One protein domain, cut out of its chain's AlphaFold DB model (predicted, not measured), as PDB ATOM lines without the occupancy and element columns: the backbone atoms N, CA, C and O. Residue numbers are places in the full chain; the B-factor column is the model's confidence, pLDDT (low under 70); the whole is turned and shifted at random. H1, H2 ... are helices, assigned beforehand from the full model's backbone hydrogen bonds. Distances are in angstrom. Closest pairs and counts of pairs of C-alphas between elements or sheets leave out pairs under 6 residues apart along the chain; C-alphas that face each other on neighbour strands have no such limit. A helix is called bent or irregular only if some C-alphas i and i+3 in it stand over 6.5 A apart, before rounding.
ATOM      1  N   LYS A  98      54.986  63.248  25.614       74.25
ATOM      2  CA  LYS A  98      54.721  64.490  26.360       74.25
ATOM      3  C   LYS A  98      54.767  65.727  25.458       74.25
ATOM      4  O   LYS A  98      53.861  66.557  25.518       74.25
ATOM      5  N   ASN A  99      55.805  65.856  24.631       81.19
ATOM      6  CA  ASN A  99      55.958  67.012  23.742       81.19
ATOM      7  C   ASN A  99      54.855  67.047  22.679       81.19
ATOM      8  O   ASN A  99      54.266  68.100  22.445       81.19
ATOM      9  N   LEU A 100      54.523  65.896  22.093       79.81
ATOM     10  CA  LEU A 100      53.450  65.790  21.107       79.81
ATOM     11  C   LEU A 100      52.083  66.141  21.717       79.81
ATOM     12  O   LEU A 100      51.324  66.893  21.113       79.81
ATOM     13  N   THR A 101      51.799  65.709  22.949       80.25
ATOM     14  CA  THR A 101      50.565  66.097  23.659       80.25
ATOM     15  C   THR A 101      50.488  67.607  23.914       80.25
ATOM     16  O   THR A 101      49.417  68.199  23.768       80.25
ATOM     17  N   LEU A 102      51.609  68.260  24.246       86.00
ATOM     18  CA  LEU A 102      51.657  69.718  24.403       86.00
ATOM     19  C   LEU A 102      51.347  70.417  23.077       86.00
ATOM     20  O   LEU A 102      50.477  71.287  23.036       86.00
ATOM     21  N   VAL A 103      52.001  70.000  21.992       89.19
ATOM     22  CA  VAL A 103      51.774  70.552  20.648       89.19
ATOM     23  C   VAL A 103      50.313  70.384  20.229       89.19
ATOM     24  O   VAL A 103      49.673  71.359  19.842       89.19
ATOM     25  N   ILE A 104      49.745  69.186  20.393       85.62
ATOM     26  CA  ILE A 104      48.327  68.917  20.113       85.62
ATOM     27  C   ILE A 104      47.416  69.814  20.960       85.62
ATOM     28  O   ILE A 104      46.420  70.334  20.458       85.62
ATOM     29  N   THR A 105      47.764  70.037  22.231       86.38
ATOM     30  CA  THR A 105      46.995  70.907  23.131       86.38
ATOM     31  C   THR A 105      47.000  72.360  22.669       86.38
ATOM     32  O   THR A 105      45.965  73.013  22.732       86.38
ATOM     33  N   VAL A 106      48.122  72.869  22.161       91.50
ATOM     34  CA  VAL A 106      48.184  74.226  21.597       91.50
ATOM     35  C   VAL A 106      47.385  74.304  20.297       91.50
ATOM     36  O   VAL A 106      46.574  75.212  20.130       91.50
ATOM     37  N   ILE A 107      47.551  73.329  19.400       91.06
ATOM     38  CA  ILE A 107      46.869  73.311  18.099       91.06
ATOM     39  C   ILE A 107      45.348  73.255  18.267       91.06
ATOM     40  O   ILE A 107      44.642  74.005  17.599       91.06
ATOM     41  N   LYS A 108      44.824  72.426  19.181       88.75
ATOM     42  CA  LYS A 108      43.369  72.317  19.396       88.75
ATOM     43  C   LYS A 108      42.741  73.582  19.993       88.75
ATOM     44  O   LYS A 108      41.535  73.767  19.858       88.75
ATOM     45  N   LEU A 109      43.523  74.454  20.638       90.56
ATOM     46  CA  LEU A 109      43.015  75.721  21.176       90.56
ATOM     47  C   LEU A 109      42.773  76.764  20.081       90.56
ATOM     48  O   LEU A 109      41.869  77.578  20.228       90.56
ATOM     49  N   ILE A 110      43.520  76.720  18.974       92.12
ATOM     50  CA  ILE A 110      43.388  77.665  17.852       92.12
ATOM     51  C   ILE A 110      41.952  77.717  17.291       92.12
ATOM     52  O   ILE A 110      41.381  78.808  17.271       92.12
ATOM     53  N   PRO A 111      41.323  76.598  16.870       90.31
ATOM     54  CA  PRO A 111      39.961  76.624  16.335       90.31
ATOM     55  C   PRO A 111      38.928  77.053  17.383       90.31
ATOM     56  O   PRO A 111      37.979  77.757  17.048       90.31
ATOM     57  N   ILE A 112      39.128  76.682  18.652       90.12
ATOM     58  CA  ILE A 112      38.229  77.040  19.758       90.12
ATOM     59  C   ILE A 112      38.264  78.548  20.011       90.12
ATOM     60  O   ILE A 112      37.228  79.208  20.003       90.12
ATOM     61  N   ILE A 113      39.461  79.104  20.197       92.94
ATOM     62  CA  ILE A 113      39.659  80.535  20.439       92.94
ATOM     63  C   ILE A 113      39.206  81.343  19.218       92.94
ATOM     64  O   ILE A 113      38.528  82.357  19.373       92.94
ATOM     65  N   GLY A 114      39.523  80.875  18.006       91.56
ATOM     66  CA  GLY A 114      39.062  81.488  16.761       91.56
ATOM     67  C   GLY A 114      37.537  81.562  16.686       91.56
ATOM     68  O   GLY A 114      36.990  82.626  16.402       91.56
ATOM     69  N   PHE A 115      36.843  80.473  17.027       91.06
ATOM     70  CA  PHE A 115      35.385  80.472  17.096       91.06
ATOM     71  C   PHE A 115      34.859  81.437  18.164       91.06
ATOM     72  O   PHE A 115      33.939  82.192  17.881       91.06
ATOM     73  N   CYS A 116      35.472  81.501  19.353       91.81
ATOM     74  CA  CYS A 116      35.090  82.476  20.382       91.81
ATOM     75  C   CYS A 116      35.179  83.930  19.885       91.81
ATOM     76  O   CYS A 116      34.307  84.734  20.212       91.81
ATOM     77  N   PHE A 117      36.188  84.282  19.078       91.44
ATOM     78  CA  PHE A 117      36.276  85.617  18.472       91.44
ATOM     79  C   PHE A 117      35.145  85.883  17.475       91.44
ATOM     80  O   PHE A 117      34.556  86.964  17.500       91.44
ATOM     81  N   VAL A 118      34.804  84.894  16.641       87.81
ATOM     82  CA  VAL A 118      33.648  84.981  15.734       87.81
ATOM     83  C   VAL A 118      32.362  85.166  16.542       87.81
ATOM     84  O   VAL A 118      31.600  86.090  16.265       87.81
ATOM     85  N   SER A 119      32.158  84.376  17.600       86.12
ATOM     86  CA  SER A 119      31.016  84.510  18.510       86.12
ATOM     87  C   SER A 119      30.895  85.926  19.074       86.12
ATOM     88  O   SER A 119      29.817  86.511  19.033       86.12
ATOM     89  N   LEU A 120      31.992  86.511  19.567       87.38
ATOM     90  CA  LEU A 120      31.994  87.871  20.119       87.38
ATOM     91  C   LEU A 120      31.638  88.933  19.073       87.38
ATOM     92  O   LEU A 120      30.930  89.887  19.394       87.38
ATOM     93  N   PHE A 121      32.102  88.779  17.832       83.62
ATOM     94  CA  PHE A 121      31.763  89.702  16.748       83.62
ATOM     95  C   PHE A 121      30.267  89.659  16.415       83.62
ATOM     96  O   PHE A 121      29.632  90.706  16.311       83.62
ATOM     97  N   PHE A 122      29.684  88.461  16.328       76.38
ATOM     98  CA  PHE A 122      28.248  88.286  16.090       76.38
ATOM     99  C   PHE A 122      27.391  88.796  17.253       76.38
ATOM    100  O   PHE A 122      26.381  89.451  17.018       76.38
ATOM    101  N   LEU A 123      27.826  88.588  18.499       77.25
ATOM    102  CA  LEU A 123      27.159  89.144  19.681       77.25
ATOM    103  C   LEU A 123      27.217  90.682  19.710       77.25
ATOM    104  O   LEU A 123      26.260  91.329  20.133       77.25
ATOM    105  N   LYS A 124      28.327  91.280  19.250       73.25
ATOM    106  CA  LYS A 124      28.517  92.739  19.204       73.25
ATOM    107  C   LYS A 124      27.738  93.412  18.069       73.25
ATOM    108  O   LYS A 124      27.302  94.545  18.251       73.25
ATOM    109  N   SER A 125      27.531  92.735  16.938       63.44
ATOM    110  CA  SER A 125      26.755  93.247  15.789       63.44
ATOM    111  C   SER A 125      25.239  93.363  16.039       63.44
ATOM    112  O   SER A 125      24.488  93.692  15.122       63.44
ATOM    113  N   GLY A 126      24.792  93.148  17.282       54.06
ATOM    114  CA  GLY A 126      23.443  93.430  17.764       54.06
ATOM    115  C   GLY A 126      22.696  92.166  18.186       54.06
ATOM    116  O   GLY A 126      22.544  91.235  17.401       54.06
ATOM    117  N   ILE A 127      22.170  92.169  19.418       52.75
ATOM    118  CA  ILE A 127      21.314  91.101  19.969       52.75
ATOM    119  C   ILE A 127      20.017  90.947  19.151       52.75
ATOM    120  O   ILE A 127      19.446  89.865  19.119       52.75
ATOM    121  N   GLU A 128      19.591  91.989  18.429       51.03
ATOM    122  CA  GLU A 128      18.424  91.958  17.531       51.03
ATOM    123  C   GLU A 128      18.636  91.095  16.275       51.03
ATOM    124  O   GLU A 128      17.680  90.525  15.760       51.03
ATOM    125  N   ASN A 129      19.885  90.943  15.815       52.81
ATOM    126  CA  ASN A 129      20.250  90.003  14.747       52.81
ATOM    127  C   ASN A 129      20.591  88.607  15.294       52.81
ATOM    128  O   ASN A 129      20.815  87.676  14.521       52.81
ATOM    129  N   ALA A 130      20.687  88.463  16.617       59.78
ATOM    130  CA  ALA A 130      21.018  87.206  17.254       59.78
ATOM    131  C   ALA A 130      19.734  86.424  17.547       59.78
ATOM    132  O   ALA A 130      18.810  86.911  18.196       59.78
ATOM    133  N   ASN A 131      19.689  85.175  17.091       67.00
ATOM    134  CA  ASN A 131      18.492  84.335  17.136       67.00
ATOM    135  C   ASN A 131      18.209  83.739  18.534       67.00
ATOM    136  O   ASN A 131      17.909  82.553  18.674       67.00
ATOM    137  N   PHE A 132      18.288  84.555  19.588       71.00
ATOM    138  CA  PHE A 132      18.011  84.141  20.966       71.00
ATOM    139  C   PHE A 132      16.522  83.993  21.272       71.00
ATOM    140  O   PHE A 132      16.171  83.574  22.370       71.00
ATOM    141  N   THR A 133      15.633  84.338  20.338       72.69
ATOM    142  CA  THR A 133      14.185  84.204  20.510       72.69
ATOM    143  C   THR A 133      13.629  83.025  19.701       72.69
ATOM    144  O   THR A 133      13.717  83.035  18.469       72.69
ATOM    145  N   PRO A 134      12.979  82.036  20.343       72.56
ATOM    146  CA  PRO A 134      12.781  81.878  21.782       72.56
ATOM    147  C   PRO A 134      14.056  81.383  22.484       72.56
ATOM    148  O   PRO A 134      14.793  80.561  21.939       72.56
ATOM    149  N   PHE A 135      14.277  81.860  23.714       72.81
ATOM    150  CA  PHE A 135      15.442  81.486  24.530       72.81
ATOM    151  C   PHE A 135      15.353  80.035  25.006       72.81
ATOM    152  O   PHE A 135      16.353  79.335  25.135       72.81
ATOM    153  N   VAL A 136      14.125  79.574  25.239       77.50
ATOM    154  CA  VAL A 136      13.829  78.184  25.555       77.50
ATOM    155  C   VAL A 136      13.375  77.491  24.277       77.50
ATOM    156  O   VAL A 136      12.315  77.803  23.735       77.50
ATOM    157  N   GLN A 137      14.177  76.533  23.822       75.62
ATOM    158  CA  GLN A 137      13.872  75.664  22.691       75.62
ATOM    159  C   GLN A 137      13.737  74.235  23.221       75.62
ATOM    160  O   GLN A 137      14.727  73.603  23.587       75.62
ATOM    161  N   LEU A 138      12.501  73.749  23.327       74.94
ATOM    162  CA  LEU A 138      12.187  72.399  23.791       74.94
ATOM    163  C   LEU A 138      11.406  71.659  22.705       74.94
ATOM    164  O   LEU A 138      10.519  72.261  22.093       74.94
ATOM    165  N   PRO A 139      11.687  70.364  22.487       75.38
ATOM    166  CA  PRO A 139      10.775  69.485  21.770       75.38
ATOM    167  C   PRO A 139       9.376  69.530  22.398       75.38
ATOM    168  O   PRO A 139       9.250  69.602  23.622       75.38
ATOM    169  N   THR A 140       8.328  69.488  21.573       74.06
ATOM    170  CA  THR A 140       6.920  69.641  21.994       74.06
ATOM    171  C   THR A 140       6.481  68.609  23.043       74.06
ATOM    172  O   THR A 140       5.521  68.832  23.774       74.06
ATOM    173  N   ASP A 141       7.185  67.482  23.124       79.00
ATOM    174  CA  ASP A 141       6.946  66.345  24.011       79.00
ATOM    175  C   ASP A 141       7.734  66.395  25.333       79.00
ATOM    176  O   ASP A 141       7.507  65.554  26.203       79.00
ATOM    177  N   LYS A 142       8.651  67.357  25.516       80.19
ATOM    178  CA  LYS A 142       9.539  67.413  26.688       80.19
ATOM    179  C   LYS A 142       9.232  68.581  27.613       80.19
ATOM    180  O   LYS A 142       9.056  69.722  27.187       80.19
ATOM    181  N   SER A 143       9.251  68.308  28.915       86.06
ATOM    182  CA  SER A 143       9.125  69.356  29.923       86.06
ATOM    183  C   SER A 143      10.422  70.168  30.050       86.06
ATOM    184  O   SER A 143      11.521  69.684  29.766       86.06
ATOM    185  N   LEU A 144      10.312  71.401  30.559       84.75
ATOM    186  CA  LEU A 144      11.465  72.226  30.956       84.75
ATOM    187  C   LEU A 144      12.442  71.458  31.855       84.75
ATOM    188  O   LEU A 144      13.658  71.586  31.733       84.75
ATOM    189  N   PHE A 145      11.902  70.638  32.750       85.69
ATOM    190  CA  PHE A 145      12.670  69.849  33.698       85.69
ATOM    191  C   PHE A 145      13.485  68.741  33.018       85.69
ATOM    192  O   PHE A 145      14.648  68.519  33.368       85.69
ATOM    193  N   ASP A 146      12.925  68.096  31.993       85.06
ATOM    194  CA  ASP A 146      13.640  67.100  31.189       85.06
ATOM    195  C   ASP A 146      14.773  67.745  30.387       85.06
ATOM    196  O   ASP A 146      15.887  67.221  30.346       85.06
ATOM    197  N   GLY A 147      14.528  68.926  29.807       84.00
ATOM    198  CA  GLY A 147      15.554  69.680  29.084       84.00
ATOM    199  C   GLY A 147      16.724  70.097  29.979       84.00
ATOM    200  O   GLY A 147      17.886  69.877  29.629       84.00
ATOM    201  N   VAL A 148      16.431  70.647  31.163       86.75
ATOM    202  CA  VAL A 148      17.461  71.061  32.130       86.75
ATOM    203  C   VAL A 148      18.245  69.858  32.648       86.75
ATOM    204  O   VAL A 148      19.472  69.918  32.715       86.75
ATOM    205  N   SER A 149      17.578  68.753  32.984       85.19
ATOM    206  CA  SER A 149      18.254  67.561  33.511       85.19
ATOM    207  C   SER A 149      19.183  66.909  32.482       85.19
ATOM    208  O   SER A 149      20.339  66.632  32.808       85.19
ATOM    209  N   GLN A 150      18.739  66.744  31.232       83.69
ATOM    210  CA  GLN A 150      19.572  66.201  30.148       83.69
ATOM    211  C   GLN A 150      20.771  67.109  29.849       83.69
ATOM    212  O   GLN A 150      21.904  66.631  29.763       83.69
ATOM    213  N   SER A 151      20.546  68.423  29.775       84.06
ATOM    214  CA  SER A 151      21.617  69.401  29.541       84.06
ATOM    215  C   SER A 151      22.631  69.424  30.686       84.06
ATOM    216  O   SER A 151      23.831  69.520  30.451       84.06
ATOM    217  N   THR A 152      22.166  69.277  31.930       84.56
ATOM    218  CA  THR A 152      23.026  69.233  33.119       84.56
ATOM    219  C   THR A 152      23.936  68.005  33.107       84.56
ATOM    220  O   THR A 152      25.121  68.127  33.404       84.56
ATOM    221  N   LEU A 153      23.424  66.831  32.716       79.75
ATOM    222  CA  LEU A 153      24.238  65.614  32.585       79.75
ATOM    223  C   LEU A 153      25.338  65.770  31.525       79.75
ATOM    224  O   LEU A 153      26.489  65.415  31.778       79.75
ATOM    225  N   LEU A 154      25.002  66.348  30.368       78.75
ATOM    226  CA  LEU A 154      25.979  66.650  29.316       78.75
ATOM    227  C   LEU A 154      27.014  67.683  29.777       78.75
ATOM    228  O   LEU A 154      28.198  67.544  29.476       78.75
ATOM    229  N   LEU A 155      26.590  68.687  30.548       81.56
ATOM    230  CA  LEU A 155      27.486  69.688  31.115       81.56
ATOM    231  C   LEU A 155      28.458  69.062  32.122       81.56
ATOM    232  O   LEU A 155      29.656  69.311  32.031       81.56
ATOM    233  N   PHE A 156      27.979  68.209  33.033       76.19
ATOM    234  CA  PHE A 156      28.850  67.469  33.954       76.19
ATOM    235  C   PHE A 156      29.879  66.629  33.201       76.19
ATOM    236  O   PHE A 156      31.059  66.655  33.547       76.19
ATOM    237  N   TYR A 157      29.451  65.944  32.138       71.25
ATOM    238  CA  TYR A 157      30.354  65.190  31.276       71.25
ATOM    239  C   TYR A 157      31.425  66.087  30.628       71.25
ATOM    240  O   TYR A 157      32.600  65.727  30.613       71.25
ATOM    241  N   ALA A 158      31.057  67.286  30.164       74.88
ATOM    242  CA  ALA A 158      31.979  68.237  29.538       74.88
ATOM    243  C   ALA A 158      33.045  68.817  30.491       74.88
ATOM    244  O   ALA A 158      34.042  69.369  30.015       74.88
ATOM    245  N   PHE A 159      32.840  68.708  31.808       74.31
ATOM    246  CA  PHE A 159      33.802  69.106  32.840       74.31
ATOM    247  C   PHE A 159      34.603  67.931  33.421       74.31
ATOM    248  O   PHE A 159      35.432  68.152  34.304       74.31
ATOM    249  N   LEU A 160      34.422  66.698  32.934       72.00
ATOM    250  CA  LEU A 160      35.279  65.579  33.334       72.00
ATOM    251  C   LEU A 160      36.729  65.818  32.886       72.00
ATOM    252  O   LEU A 160      36.994  66.265  31.771       72.00
ATOM    253  N   GLY A 161      37.678  65.506  33.771       66.44
ATOM    254  CA  GLY A 161      39.116  65.616  33.499       66.44
ATOM    255  C   GLY A 161      39.932  66.320  34.586       66.44
ATOM    256  O   GLY A 161      41.142  66.109  34.662       66.44
ATOM    257  N   PHE A 162      39.306  67.090  35.485       68.31
ATOM    258  CA  PHE A 162      40.013  67.674  36.642       68.31
ATOM    259  C   PHE A 162      40.523  66.606  37.627       68.31
ATOM    260  O   PHE A 162      41.479  66.847  38.360       68.31
ATOM    261  N   GLU A 163      39.934  65.409  37.604       66.88
ATOM    262  CA  GLU A 163      40.342  64.224  38.372       66.88
ATOM    263  C   GLU A 163      41.753  63.715  38.046       66.88
ATOM    264  O   GLU A 163      42.340  62.977  38.833       66.88
ATOM    265  N   ALA A 164      42.335  64.136  36.917       66.06
ATOM    266  CA  ALA A 164      43.710  63.803  36.565       66.06
ATOM    267  C   ALA A 164      44.753  64.682  37.285       66.06
ATOM    268  O   ALA A 164      45.927  64.318  37.343       66.06
ATOM    269  N   LEU A 165      44.354  65.833  37.847       67.81
ATOM    270  CA  LEU A 165      45.274  66.769  38.511       67.81
ATOM    271  C   LEU A 165      45.917  66.201  39.790       67.81
ATOM    272  O   LEU A 165      47.128  66.377  39.951       67.81
ATOM    273  N   PRO A 166      45.192  65.490  40.679       66.75
ATOM    274  CA  PRO A 166      45.786  64.854  41.856       66.75
ATOM    275  C   PRO A 166      46.879  63.832  41.522       66.75
ATOM    276  O   PRO A 166      47.854  63.725  42.259       66.75
ATOM    277  N   ILE A 167      46.771  63.128  40.389       66.31
ATOM    278  CA  ILE A 167      47.729  62.083  39.977       66.31
ATOM    279  C   ILE A 167      49.138  62.662  39.806       66.31
ATOM    280  O   ILE A 167      50.131  62.010  40.116       66.31
ATOM    281  N   ILE A 168      49.226  63.906  39.336       69.00
ATOM    282  CA  ILE A 168      50.491  64.617  39.135       69.00
ATOM    283  C   ILE A 168      50.804  65.600  40.266       69.00
ATOM    284  O   ILE A 168      51.812  66.298  40.193       69.00
ATOM    285  N   ALA A 169      49.986  65.660  41.325       71.06
ATOM    286  CA  ALA A 169      50.188  66.595  42.429       71.06
ATOM    287  C   ALA A 169      51.551  66.405  43.111       71.06
ATOM    288  O   ALA A 169      52.182  67.389  43.487       71.06
ATOM    289  N   ALA A 170      52.054  65.168  43.181       71.94
ATOM    290  CA  ALA A 170      53.379  64.863  43.726       71.94
ATOM    291  C   ALA A 170      54.542  65.485  42.918       71.94
ATOM    292  O   ALA A 170      55.625  65.689  43.460       71.94
ATOM    293  N   GLU A 171      54.332  65.813  41.637       77.62
ATOM    294  CA  GLU A 171      55.325  66.461  40.764       77.62
ATOM    295  C   GLU A 171      55.232  68.003  40.803       77.62
ATOM    296  O   GLU A 171      56.067  68.701  40.219       77.62
ATOM    297  N   ILE A 172      54.222  68.564  41.481       78.81
ATOM    298  CA  ILE A 172      53.950  70.004  41.531       78.81
ATOM    299  C   ILE A 172      54.637  70.624  42.752       78.81
ATOM    300  O   ILE A 172      54.488  70.169  43.882       78.81
ATOM    301  N   LYS A 173      55.357  71.734  42.551       83.94
ATOM    302  CA  LYS A 173      55.901  72.532  43.664       83.94
ATOM    303  C   LYS A 173      54.747  73.075  44.512       83.94
ATOM    304  O   LYS A 173      53.861  73.711  43.955       83.94
ATOM    305  N   SER A 174      54.773  72.884  45.832       85.88
ATOM    306  CA  SER A 174      53.728  73.361  46.763       85.88
ATOM    307  C   SER A 174      52.299  72.941  46.356       85.88
ATOM    308  O   SER A 174      51.468  73.805  46.040       85.88
ATOM    309  N   PRO A 175      51.997  71.628  46.345       77.00
ATOM    310  CA  PRO A 175      50.766  71.085  45.772       77.00
ATOM    311  C   PRO A 175      49.492  71.618  46.438       77.00
ATOM    312  O   PRO A 175      48.566  71.984  45.723       77.00
ATOM    313  N   GLU A 176      49.463  71.781  47.765       78.88
ATOM    314  CA  GLU A 176      48.293  72.291  48.510       78.88
ATOM    315  C   GLU A 176      47.736  73.603  47.933       78.88
ATOM    316  O   GLU A 176      46.528  73.777  47.754       78.88
ATOM    317  N   LYS A 177      48.633  74.535  47.592       82.38
ATOM    318  CA  LYS A 177      48.263  75.856  47.071       82.38
ATOM    319  C   LYS A 177      48.104  75.835  45.558       82.38
ATOM    320  O   LYS A 177      47.166  76.433  45.032       82.38
ATOM    321  N   ASN A 178      49.017  75.174  44.850       84.12
ATOM    322  CA  ASN A 178      49.066  75.245  43.393       84.12
ATOM    323  C   ASN A 178      48.032  74.345  42.712       84.12
ATOM    324  O   ASN A 178      47.473  74.767  41.704       84.12
ATOM    325  N   VAL A 179      47.704  73.178  43.273       82.31
ATOM    326  CA  VAL A 179      46.633  72.312  42.749       82.31
ATOM    327  C   VAL A 179      45.281  73.006  42.905       82.31
ATOM    328  O   VAL A 179      44.557  73.171  41.926       82.31
ATOM    329  N   SER A 180      44.987  73.515  44.104       82.44
ATOM    330  CA  SER A 180      43.750  74.250  44.400       82.44
ATOM    331  C   SER A 180      43.560  75.467  43.483       82.44
ATOM    332  O   SER A 180      42.492  75.655  42.899       82.44
ATOM    333  N   ARG A 181      44.612  76.277  43.289       83.56
ATOM    334  CA  ARG A 181      44.580  77.426  42.365       83.56
ATOM    335  C   ARG A 181      44.418  76.999  40.909       83.56
ATOM    336  O   ARG A 181      43.641  77.621  40.192       83.56
ATOM    337  N   ALA A 182      45.122  75.955  40.471       84.06
ATOM    338  CA  ALA A 182      45.029  75.458  39.102       84.06
ATOM    339  C   ALA A 182      43.610  74.982  38.765       84.06
ATOM    340  O   ALA A 182      43.111  75.299  37.686       84.06
ATOM    341  N   ILE A 183      42.940  74.293  39.695       83.31
ATOM    342  CA  ILE A 183      41.542  73.869  39.534       83.31
ATOM    343  C   ILE A 183      40.633  75.088  39.360       83.31
ATOM    344  O   ILE A 183      39.912  75.165  38.369       83.31
ATOM    345  N   LEU A 184      40.699  76.068  40.271       86.19
ATOM    346  CA  LEU A 184      39.836  77.257  40.220       86.19
ATOM    347  C   LEU A 184      40.023  78.061  38.928       86.19
ATOM    348  O   LEU A 184      39.043  78.437  38.284       86.19
ATOM    349  N   ILE A 185      41.276  78.288  38.527       88.75
ATOM    350  CA  ILE A 185      41.612  78.993  37.286       88.75
ATOM    351  C   ILE A 185      41.059  78.221  36.084       88.75
ATOM    352  O   ILE A 185      40.379  78.802  35.241       88.75
ATOM    353  N   THR A 186      41.294  76.909  36.021       86.69
ATOM    354  CA  THR A 186      40.841  76.074  34.899       86.69
ATOM    355  C   THR A 186      39.320  76.074  34.788       86.69
ATOM    356  O   THR A 186      38.796  76.315  33.706       86.69
ATOM    357  N   VAL A 187      38.604  75.870  35.898       86.56
ATOM    358  CA  VAL A 187      37.134  75.866  35.912       86.56
ATOM    359  C   VAL A 187      36.586  77.201  35.421       86.56
ATOM    360  O   VAL A 187      35.698  77.212  34.569       86.56
ATOM    361  N   PHE A 188      37.134  78.320  35.899       90.50
ATOM    362  CA  PHE A 188      36.702  79.650  35.477       90.50
ATOM    363  C   PHE A 188      36.920  79.883  33.974       90.50
ATOM    364  O   PHE A 188      35.980  80.238  33.261       90.50
ATOM    365  N   PHE A 189      38.135  79.636  33.470       91.12
ATOM    366  CA  PHE A 189      38.464  79.863  32.059       91.12
ATOM    367  C   PHE A 189      37.698  78.931  31.113       91.12
ATOM    368  O   PHE A 189      37.199  79.387  30.086       91.12
ATOM    369  N   VAL A 190      37.564  77.647  31.453       89.88
ATOM    370  CA  VAL A 190      36.806  76.686  30.632       89.88
ATOM    371  C   VAL A 190      35.323  77.041  30.616       89.88
ATOM    372  O   VAL A 190      34.719  77.042  29.547       89.88
ATOM    373  N   SER A 191      34.754  77.421  31.764       90.81
ATOM    374  CA  SER A 191      33.363  77.884  31.836       90.81
ATOM    375  C   SER A 191      33.138  79.080  30.919       90.81
ATOM    376  O   SER A 191      32.200  79.074  30.126       90.81
ATOM    377  N   LEU A 192      34.027  80.075  30.971       92.94
ATOM    378  CA  LEU A 192      33.944  81.259  30.120       92.94
ATOM    379  C   LEU A 192      33.968  80.889  28.629       92.94
ATOM    380  O   LEU A 192      33.122  81.348  27.865       92.94
ATOM    381  N   ILE A 193      34.899  80.024  28.222       91.94
ATOM    382  CA  ILE A 193      35.005  79.551  26.836       91.94
ATOM    383  C   ILE A 193      33.727  78.816  26.408       91.94
ATOM    384  O   ILE A 193      33.186  79.112  25.344       91.94
ATOM    385  N   TYR A 194      33.203  77.906  27.232       90.75
ATOM    386  CA  TYR A 194      31.961  77.185  26.936       90.75
ATOM    387  C   TYR A 194      30.763  78.125  26.796       90.75
ATOM    388  O   TYR A 194      30.004  77.985  25.837       90.75
ATOM    389  N   PHE A 195      30.625  79.120  27.677       90.56
ATOM    390  CA  PHE A 195      29.585  80.140  27.544       90.56
ATOM    391  C   PHE A 195      29.683  80.877  26.205       90.56
ATOM    392  O   PHE A 195      28.672  81.013  25.522       90.56
ATOM    393  N   LEU A 196      30.881  81.301  25.790       91.56
ATOM    394  CA  LEU A 196      31.081  82.001  24.514       91.56
ATOM    395  C   LEU A 196      30.765  81.121  23.298       91.56
ATOM    396  O   LEU A 196      30.196  81.601  22.316       91.56
ATOM    397  N   ILE A 197      31.137  79.841  23.343       91.69
ATOM    398  CA  ILE A 197      30.864  78.895  22.256       91.69
ATOM    399  C   ILE A 197      29.360  78.655  22.132       91.69
ATOM    400  O   ILE A 197      28.822  78.771  21.034       91.69
ATOM    401  N   ILE A 198      28.679  78.356  23.242       89.69
ATOM    402  CA  ILE A 198      27.237  78.087  23.247       89.69
ATOM    403  C   ILE A 198      26.471  79.343  22.829       89.69
ATOM    404  O   ILE A 198      25.633  79.273  21.933       89.69
ATOM    405  N   ALA A 199      26.792  80.500  23.416       88.06
ATOM    406  CA  ALA A 199      26.147  81.763  23.070       88.06
ATOM    407  C   ALA A 199      26.342  82.117  21.591       88.06
ATOM    408  O   ALA A 199      25.387  82.520  20.936       88.06
ATOM    409  N   GLY A 200      27.547  81.923  21.046       89.12
ATOM    410  CA  GLY A 200      27.812  82.147  19.625       89.12
ATOM    411  C   GLY A 200      27.082  81.169  18.711       89.12
ATOM    412  O   GLY A 200      26.487  81.588  17.721       89.12
ATOM    413  N   ALA A 201      27.070  79.878  19.052       89.12
ATOM    414  CA  ALA A 201      26.347  78.871  18.282       89.12
ATOM    415  C   ALA A 201      24.842  79.174  18.238       89.12
ATOM    416  O   ALA A 201      24.253  79.135  17.162       89.12
ATOM    417  N   VAL A 202      24.240  79.549  19.373       87.81
ATOM    418  CA  VAL A 202      22.828  79.961  19.442       87.81
ATOM    419  C   VAL A 202      22.594  81.272  18.689       87.81
ATOM    420  O   VAL A 202      21.617  81.372  17.954       87.81
ATOM    421  N   ALA A 203      23.490  82.257  18.803       86.69
ATOM    422  CA  ALA A 203      23.359  83.522  18.079       86.69
ATOM    423  C   ALA A 203      23.340  83.317  16.555       86.69
ATOM    424  O   ALA A 203      22.531  83.940  15.870       86.69
ATOM    425  N   ILE A 204      24.197  82.425  16.042       86.25
ATOM    426  CA  ILE A 204      24.350  82.152  14.606       86.25
ATOM    427  C   ILE A 204      23.230  81.240  14.080       86.25
ATOM    428  O   ILE A 204      22.640  81.540  13.047       86.25
ATOM    429  N   LEU A 205      22.943  80.124  14.760       85.88
ATOM    430  CA  LEU A 205      22.030  79.079  14.263       85.88
ATOM    431  C   LEU A 205      20.584  79.238  14.735       85.88
ATOM    432  O   LEU A 205      19.670  78.719  14.100       85.88
ATOM    433  N   GLY A 206      20.353  79.907  15.862       83.94
ATOM    434  CA  GLY A 206      19.015  80.067  16.415       83.94
ATOM    435  C   GLY A 206      18.322  78.741  16.700       83.94
ATOM    436  O   GLY A 206      18.827  77.914  17.455       83.94
ATOM    437  N   LYS A 207      17.142  78.561  16.098       80.56
ATOM    438  CA  LYS A 207      16.298  77.365  16.248       80.56
ATOM    439  C   LYS A 207      16.855  76.151  15.517       80.56
ATOM    440  O   LYS A 207      16.597  75.029  15.934       80.56
ATOM    441  N   ASP A 208      17.643  76.364  14.466       82.19
ATOM    442  CA  ASP A 208      18.155  75.269  13.644       82.19
ATOM    443  C   ASP A 208      19.265  74.483  14.347       82.19
ATOM    444  O   ASP A 208      19.668  73.422  13.880       82.19
ATOM    445  N   ILE A 209      19.739  74.960  15.504       83.56
ATOM    446  CA  ILE A 209      20.776  74.304  16.302       83.56
ATOM    447  C   ILE A 209      20.419  72.850  16.651       83.56
ATOM    448  O   ILE A 209      21.307  72.005  16.712       83.56
ATOM    449  N   ILE A 210      19.126  72.547  16.820       81.69
ATOM    450  CA  ILE A 210      18.623  71.209  17.168       81.69
ATOM    451  C   ILE A 210      18.688  70.213  16.002       81.69
ATOM    452  O   ILE A 210      18.554  69.013  16.224       81.69
ATOM    453  N   HIS A 211      18.863  70.694  14.768       83.19
ATOM    454  CA  HIS A 211      18.883  69.863  13.561       83.19
ATOM    455  C   HIS A 211      20.287  69.394  13.168       83.19
ATOM    456  O   HIS A 211      20.421  68.577  12.259       83.19
ATOM    457  N   TYR A 212      21.329  69.893  13.836       83.50
ATOM    458  CA  TYR A 212      22.712  69.572  13.507       83.50
ATOM    459  C   TYR A 212      23.376  68.773  14.629       83.50
ATOM    460  O   TYR A 212      23.488  69.248  15.754       83.50
ATOM    461  N   ASP A 213      23.938  67.610  14.291       79.25
ATOM    462  CA  ASP A 213      24.745  66.803  15.224       79.25
ATOM    463  C   ASP A 213      26.058  67.495  15.627       79.25
ATOM    464  O   ASP A 213      26.686  67.154  16.629       79.25
ATOM    465  N   SER A 214      26.517  68.464  14.828       84.81
ATOM    466  CA  SER A 214      27.732  69.252  15.076       84.81
ATOM    467  C   SER A 214      27.467  70.753  14.906       84.81
ATOM    468  O   SER A 214      27.928  71.366  13.938       84.81
ATOM    469  N   PRO A 215      26.744  71.385  15.854       87.62
ATOM    470  CA  PRO A 215      26.306  72.772  15.715       87.62
ATOM    471  C   PRO A 215      27.456  73.767  15.550       87.62
ATOM    472  O   PRO A 215      27.383  74.674  14.732       87.62
ATOM    473  N   ILE A 216      28.565  73.581  16.269       89.88
ATOM    474  CA  ILE A 216      29.717  74.496  16.202       89.88
ATOM    475  C   ILE A 216      30.348  74.474  14.800       89.88
ATOM    476  O   ILE A 216      30.689  75.519  14.249       89.88
ATOM    477  N   GLN A 217      30.461  73.288  14.195       89.62
ATOM    478  CA  GLN A 217      30.977  73.135  12.836       89.62
ATOM    479  C   GLN A 217      30.061  73.826  11.822       89.62
ATOM    480  O   GLN A 217      30.542  74.531  10.935       89.62
ATOM    481  N   GLN A 218      28.744  73.658  11.969       90.06
ATOM    482  CA  GLN A 218      27.771  74.295  11.088       90.06
ATOM    483  C   GLN A 218      27.759  75.821  11.260       90.06
ATOM    484  O   GLN A 218      27.756  76.546  10.267       90.06
ATOM    485  N   ALA A 219      27.836  76.324  12.493       89.75
ATOM    486  CA  ALA A 219      27.955  77.753  12.772       89.75
ATOM    487  C   ALA A 219      29.226  78.347  12.137       89.75
ATOM    488  O   ALA A 219      29.180  79.405  11.509       89.75
ATOM    489  N   ALA A 220      30.358  77.644  12.221       89.31
ATOM    490  CA  ALA A 220      31.589  78.057  11.548       89.31
ATOM    491  C   ALA A 220      31.460  78.012  10.015       89.31
ATOM    492  O   ALA A 220      31.994  78.880   9.326       89.31
ATOM    493  N   LYS A 221      30.715  77.042   9.474       90.25
ATOM    494  CA  LYS A 221      30.444  76.942   8.035       90.25
ATOM    495  C   LYS A 221      29.596  78.103   7.513       90.25
ATOM    496  O   LYS A 221      29.855  78.597   6.421       90.25
ATOM    497  N   LEU A 222      28.606  78.546   8.285       88.31
ATOM    498  CA  LEU A 222      27.749  79.681   7.924       88.31
ATOM    499  C   LEU A 222      28.485  81.024   7.996       88.31
ATOM    500  O   LEU A 222      28.190  81.924   7.218       88.31
ATOM    501  N   THR A 223      29.450  81.159   8.906       87.44
ATOM    502  CA  THR A 223      30.161  82.428   9.139       87.44
ATOM    503  C   THR A 223      31.421  82.594   8.293       87.44
ATOM    504  O   THR A 223      31.688  83.685   7.802       87.44
ATOM    505  N   LEU A 224      32.195  81.522   8.107       86.12
ATOM    506  CA  LEU A 224      33.497  81.530   7.424       86.12
ATOM    507  C   LEU A 224      33.511  80.659   6.153       86.12
ATOM    508  O   LEU A 224      34.571  80.416   5.572       86.12
ATOM    509  N   GLY A 225      32.354  80.154   5.719       88.12
ATOM    510  CA  GLY A 225      32.238  79.255   4.571       88.12
ATOM    511  C   GLY A 225      32.755  77.840   4.853       88.12
ATOM    512  O   GLY A 225      33.025  77.452   5.991       88.12
ATOM    513  N   SER A 226      32.919  77.038   3.797       88.38
ATOM    514  CA  SER A 226      33.377  75.640   3.903       88.38
ATOM    515  C   SER A 226      34.686  75.495   4.685       88.38
ATOM    516  O   SER A 226      34.817  74.573   5.489       88.38
ATOM    517  N   VAL A 227      35.608  76.446   4.514       88.88
ATOM    518  CA  VAL A 227      36.905  76.482   5.200       88.88
ATOM    519  C   VAL A 227      36.736  76.539   6.720       88.88
ATOM    520  O   VAL A 227      37.392  75.779   7.430       88.88
ATOM    521  N   GLY A 228      35.822  77.369   7.233       87.25
ATOM    522  CA  GLY A 228      35.546  77.453   8.671       87.25
ATOM    523  C   GLY A 228      35.036  76.140   9.254       87.25
ATOM    524  O   GLY A 228      35.528  75.681  10.286       87.25
ATOM    525  N   GLY A 229      34.102  75.491   8.553       86.81
ATOM    526  CA  GLY A 229      33.604  74.170   8.937       86.81
ATOM    527  C   GLY A 229      34.717  73.116   8.971       86.81
ATOM    528  O   GLY A 229      34.807  72.345   9.927       86.81
ATOM    529  N   SER A 230      35.606  73.104   7.975       87.50
ATOM    530  CA  SER A 230      36.739  72.173   7.928       87.50
ATOM    531  C   SER A 230      37.753  72.412   9.048       87.50
ATOM    532  O   SER A 230      38.234  71.447   9.637       87.50
ATOM    533  N   ILE A 231      38.046  73.671   9.393       90.06
ATOM    534  CA  ILE A 231      38.959  74.014  10.496       90.06
ATOM    535  C   ILE A 231      38.420  73.495  11.834       90.06
ATOM    536  O   ILE A 231      39.172  72.887  12.599       90.06
ATOM    537  N   ILE A 232      37.125  73.682  12.111       89.94
ATOM    538  CA  ILE A 232      36.504  73.165  13.339       89.94
ATOM    539  C   ILE A 232      36.510  71.632  13.361       89.94
ATOM    540  O   ILE A 232      36.852  71.047  14.386       89.94
ATOM    541  N   ALA A 233      36.193  70.978  12.241       86.50
ATOM    542  CA  ALA A 233      36.190  69.517  12.155       86.50
ATOM    543  C   ALA A 233      37.588  68.914  12.379       86.50
ATOM    544  O   ALA A 233      37.748  67.994  13.181       86.50
ATOM    545  N   LEU A 234      38.620  69.475  11.738       85.88
ATOM    546  CA  LEU A 234      40.012  69.077  11.966       85.88
ATOM    547  C   LEU A 234      40.434  69.343  13.415       85.88
ATOM    548  O   LEU A 234      41.062  68.491  14.044       85.88
ATOM    549  N   GLY A 235      40.034  70.486  13.972       87.62
ATOM    550  CA  GLY A 235      40.232  70.816  15.379       87.62
ATOM    551  C   GLY A 235      39.628  69.780  16.327       87.62
ATOM    552  O   GLY A 235      40.285  69.369  17.284       87.62
ATOM    553  N   ALA A 236      38.410  69.315  16.042       84.00
ATOM    554  CA  ALA A 236      37.732  68.281  16.816       84.00
ATOM    555  C   ALA A 236      38.484  66.941  16.754       84.00
ATOM    556  O   ALA A 236      38.742  66.344  17.798       84.00
ATOM    557  N   ILE A 237      38.919  66.508  15.564       80.00
ATOM    558  CA  ILE A 237      39.714  65.278  15.390       80.00
ATOM    559  C   ILE A 237      41.024  65.358  16.185       80.00
ATOM    560  O   ILE A 237      41.348  64.444  16.943       80.00
ATOM    561  N   ILE A 238      41.755  66.470  16.059       83.75
ATOM    562  CA  ILE A 238      43.018  66.700  16.774       83.75
ATOM    563  C   ILE A 238      42.786  66.736  18.292       83.75
ATOM    564  O   ILE A 238      43.577  66.185  19.057       83.75
ATOM    565  N   SER A 239      41.685  67.340  18.743       82.75
ATOM    566  CA  SER A 239      41.317  67.383  20.160       82.75
ATOM    567  C   SER A 239      41.066  65.983  20.725       82.75
ATOM    568  O   SER A 239      41.620  65.635  21.770       82.75
ATOM    569  N   ILE A 240      40.297  65.158  20.008       76.50
ATOM    570  CA  ILE A 240      39.969  63.782  20.405       76.50
ATOM    571  C   ILE A 240      41.231  62.912  20.400       76.50
ATOM    572  O   ILE A 240      41.469  62.180  21.364       76.50
ATOM    573  N   ALA A 241      42.099  63.063  19.397       73.75
ATOM    574  CA  ALA A 241      43.429  62.453  19.367       73.75
ATOM    575  C   ALA A 241      44.271  62.817  20.600       73.75
ATOM    576  O   ALA A 241      44.807  61.936  21.275       73.75
ATOM    577  N   GLY A 242      44.344  64.105  20.941       76.12
ATOM    578  CA  GLY A 242      45.092  64.582  22.105       76.12
ATOM    579  C   GLY A 242      44.554  64.064  23.433       76.12
ATOM    580  O   GLY A 242      45.338  63.749  24.328       76.12
ATOM    581  N   LEU A 243      43.230  63.946  23.559       74.44
ATOM    582  CA  LEU A 243      42.573  63.381  24.739       74.44
ATOM    583  C   LEU A 243      43.004  61.923  24.945       74.44
ATOM    584  O   LEU A 243      43.535  61.586  25.999       74.44
ATOM    585  N   ASN A 244      42.900  61.097  23.903       70.75
ATOM    586  CA  ASN A 244      43.326  59.694  23.926       70.75
ATOM    587  C   ASN A 244      44.807  59.532  24.266       70.75
ATOM    588  O   ASN A 244      45.184  58.692  25.084       70.75
ATOM    589  N   MET A 245      45.647  60.362  23.654       69.81
ATOM    590  CA  MET A 245      47.080  60.342  23.902       69.81
ATOM    591  C   MET A 245      47.409  60.700  25.359       69.81
ATOM    592  O   MET A 245      48.185  59.999  26.004       69.81
ATOM    593  N   SER A 246      46.772  61.742  25.903       72.06
ATOM    594  CA  SER A 246      46.958  62.173  27.298       72.06
ATOM    595  C   SER A 246      46.553  61.073  28.278       72.06
ATOM    596  O   SER A 246      47.303  60.731  29.192       72.06
ATOM    597  N   CYS A 247      45.387  60.478  28.037       67.31
ATOM    598  CA  CYS A 247      44.841  59.364  28.792       67.31
ATOM    599  C   CYS A 247      45.805  58.171  28.832       67.31
ATOM    600  O   CYS A 247      46.117  57.659  29.906       67.31
ATOM    601  N   SER A 248      46.373  57.796  27.685       63.72
ATOM    602  CA  SER A 248      47.310  56.677  27.607       63.72
ATOM    603  C   SER A 248      48.641  56.915  28.333       63.72
ATOM    604  O   SER A 248      49.288  55.945  28.724       63.72
ATOM    605  N   ILE A 249      49.071  58.169  28.516       65.94
ATOM    606  CA  ILE A 249      50.300  58.510  29.256       65.94
ATOM    607  C   ILE A 249      50.066  58.453  30.772       65.94
ATOM    608  O   ILE A 249      50.993  58.165  31.532       65.94
ATOM    609  N   ILE A 250      48.841  58.727  31.225       62.72
ATOM    610  CA  ILE A 250      48.481  58.744  32.648       62.72
ATOM    611  C   ILE A 250      48.388  57.315  33.209       62.72
ATOM    612  O   ILE A 250      48.889  57.067  34.305       62.72
ATOM    613  N   THR A 251      47.847  56.360  32.449       60.88
ATOM    614  CA  THR A 251      47.684  54.952  32.864       60.88
ATOM    615  C   THR A 251      48.947  54.310  33.468       60.88
ATOM    616  O   THR A 251      48.876  53.815  34.595       60.88
ATOM    617  N   PRO A 252      50.128  54.330  32.810       58.28
ATOM    618  CA  PRO A 252      51.335  53.734  33.382       58.28
ATOM    619  C   PRO A 252      51.858  54.478  34.619       58.28
ATOM    620  O   PRO A 252      52.471  53.851  35.480       58.28
ATOM    621  N   ARG A 253      51.614  55.790  34.753       63.19
ATOM    622  CA  ARG A 253      52.030  56.556  35.945       63.19
ATOM    623  C   ARG A 253      51.256  56.123  37.176       63.19
ATOM    624  O   ARG A 253      51.840  55.950  38.239       63.19
ATOM    625  N   ILE A 254      49.956  55.901  37.008       58.03
ATOM    626  CA  ILE A 254      49.125  55.406  38.095       58.03
ATOM    627  C   ILE A 254      49.596  54.011  38.531       58.03
ATOM    628  O   ILE A 254      49.764  53.768  39.722       58.03
ATOM    629  N   ALA A 255      49.899  53.125  37.575       54.47
ATOM    630  CA  ALA A 255      50.446  51.802  37.876       54.47
ATOM    631  C   ALA A 255      51.778  51.875  38.654       54.47
ATOM    632  O   ALA A 255      51.976  51.123  39.603       54.47
ATOM    633  N   GLN A 256      52.668  52.813  38.310       59.59
ATOM    634  CA  GLN A 256      53.939  53.012  39.021       59.59
ATOM    635  C   GLN A 256      53.761  53.492  40.466       59.59
ATOM    636  O   GLN A 256      54.536  53.077  41.327       59.59
ATOM    637  N   CYS A 257      52.758  54.329  40.744       53.66
ATOM    638  CA  CYS A 257      52.458  54.781  42.105       53.66
ATOM    639  C   CYS A 257      51.987  53.641  43.020       53.66
ATOM    640  O   CYS A 257      52.169  53.743  44.225       53.66
ATOM    641  N   TYR A 258      51.418  52.563  42.470       51.84
ATOM    642  CA  TYR A 258      50.996  51.391  43.247       51.84
ATOM    643  C   TYR A 258      52.095  50.350  43.467       51.84
ATOM    644  O   TYR A 258      51.977  49.520  44.363       51.84
ATOM    645  N   CYS A 259      53.149  50.360  42.647       46.81
ATOM    646  CA  CYS A 259      54.283  49.445  42.794       46.81
ATOM    647  C   CYS A 259      55.388  49.973  43.728       46.81
ATOM    648  O   CYS A 259      56.399  49.289  43.891       46.81
ATOM    649  N   ARG A 260      55.232  51.175  44.295       46.72
ATOM    650  CA  ARG A 260      56.134  51.773  45.292       46.72
ATOM    651  C   ARG A 260      55.478  51.782  46.662       46.72
ATOM    652  O   ARG A 260      56.229  51.572  47.635       46.72
TER     653      ARG A 260
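Overview. This is residues 98 to 260 of the 260 residues of the protein "Putrescine transporter" of Citrobacter koseri (UniProt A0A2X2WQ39). Three long helical pieces make a loose, elongated body: H1 crosses both H4 and H5b, the long arm of the bent helix H5, while H4 and H5b stay apart. At one end the short arm H5a packs on H4 near a kink and the chain folds back into H5b; H2 lies to one side, touching no helix, and its residues 149 to 154 stick out. The printed part has 163 residues with five named helices, H1 to H5 in that order, and no named strand; the class is all helix. The whole is loose, with a radius of gyration of the C-alphas of 18.9 A and spans of 60 by 38 by 27 A.

Along the chain. H1, residues 98 to 124, begins at C-alpha 98 (54.721, 64.490, 26.360) and is 39.2 A long; it is neither bent nor irregular, but only just: C-alphas 108 and 111 are 6.3 A apart. H2 is residues 144 to 158, 20.9 A. H3, residues 166 to 171, is 9.7 A long and irregular, with C-alphas 167 and 170 7.3 A apart. H4, residues 175 to 211, is 45.3 A long and irregular, with C-alphas 204 and 207 9.5 A apart and a kink of 101 degrees near residue 205. H5, residues 215 to 258, was assigned as one helix by its hydrogen bonds but is bent, with C-alphas 223 and 226 9.2 A apart. Its arms are H5a, residues 215 to 223, 12.3 A, and H5b, residues 226 to 258, 49.5 A, ending at C-alpha 258 (50.996, 51.391, 43.247).

Arrangement. H4 is the hub. Its residues 193 to 204 touch residues 112 to 123 of H1, the closest C-alphas being those of Ser 119 and Gly 200, 4.1 A, at a steep tilt of 49 degrees, the same way. H1 touches H5b, closest at the C-alphas of Lys 108 and Gly 235, 5.3 A, at a steep tilt of 41 degrees, opposite ways. H5a touches residues 197 to 209 of H4, closest at the C-alphas of Ile 209 and Pro 215, 5.8 A. H3 and H4, a helical hairpin, only just touch, with 3 pairs of C-alphas within 8 A, the closest those of Ala 169 and Pro 175, 5.6 A. Every O i to N i+4 pair is within hydrogen-bond range in H2 and H5a, against 19 of 23 in H1, 27 of 33 in H4, 27 of 29 in H5b and 0 of 2 in H3, where 2 of 3 O i to N i+3 pairs are.

Size, cuts and confidence. The two C-alphas farthest apart, those of Glu 128 and Arg 260, are 61.7 A apart. The printed part has no cut. The link from H1 to H2 is long, residues 125 to 143. The mean pLDDT of the printed part is 79.6; 30 residues are under 70: 125 to 131, 161 to 168, 245 and 247 to 260.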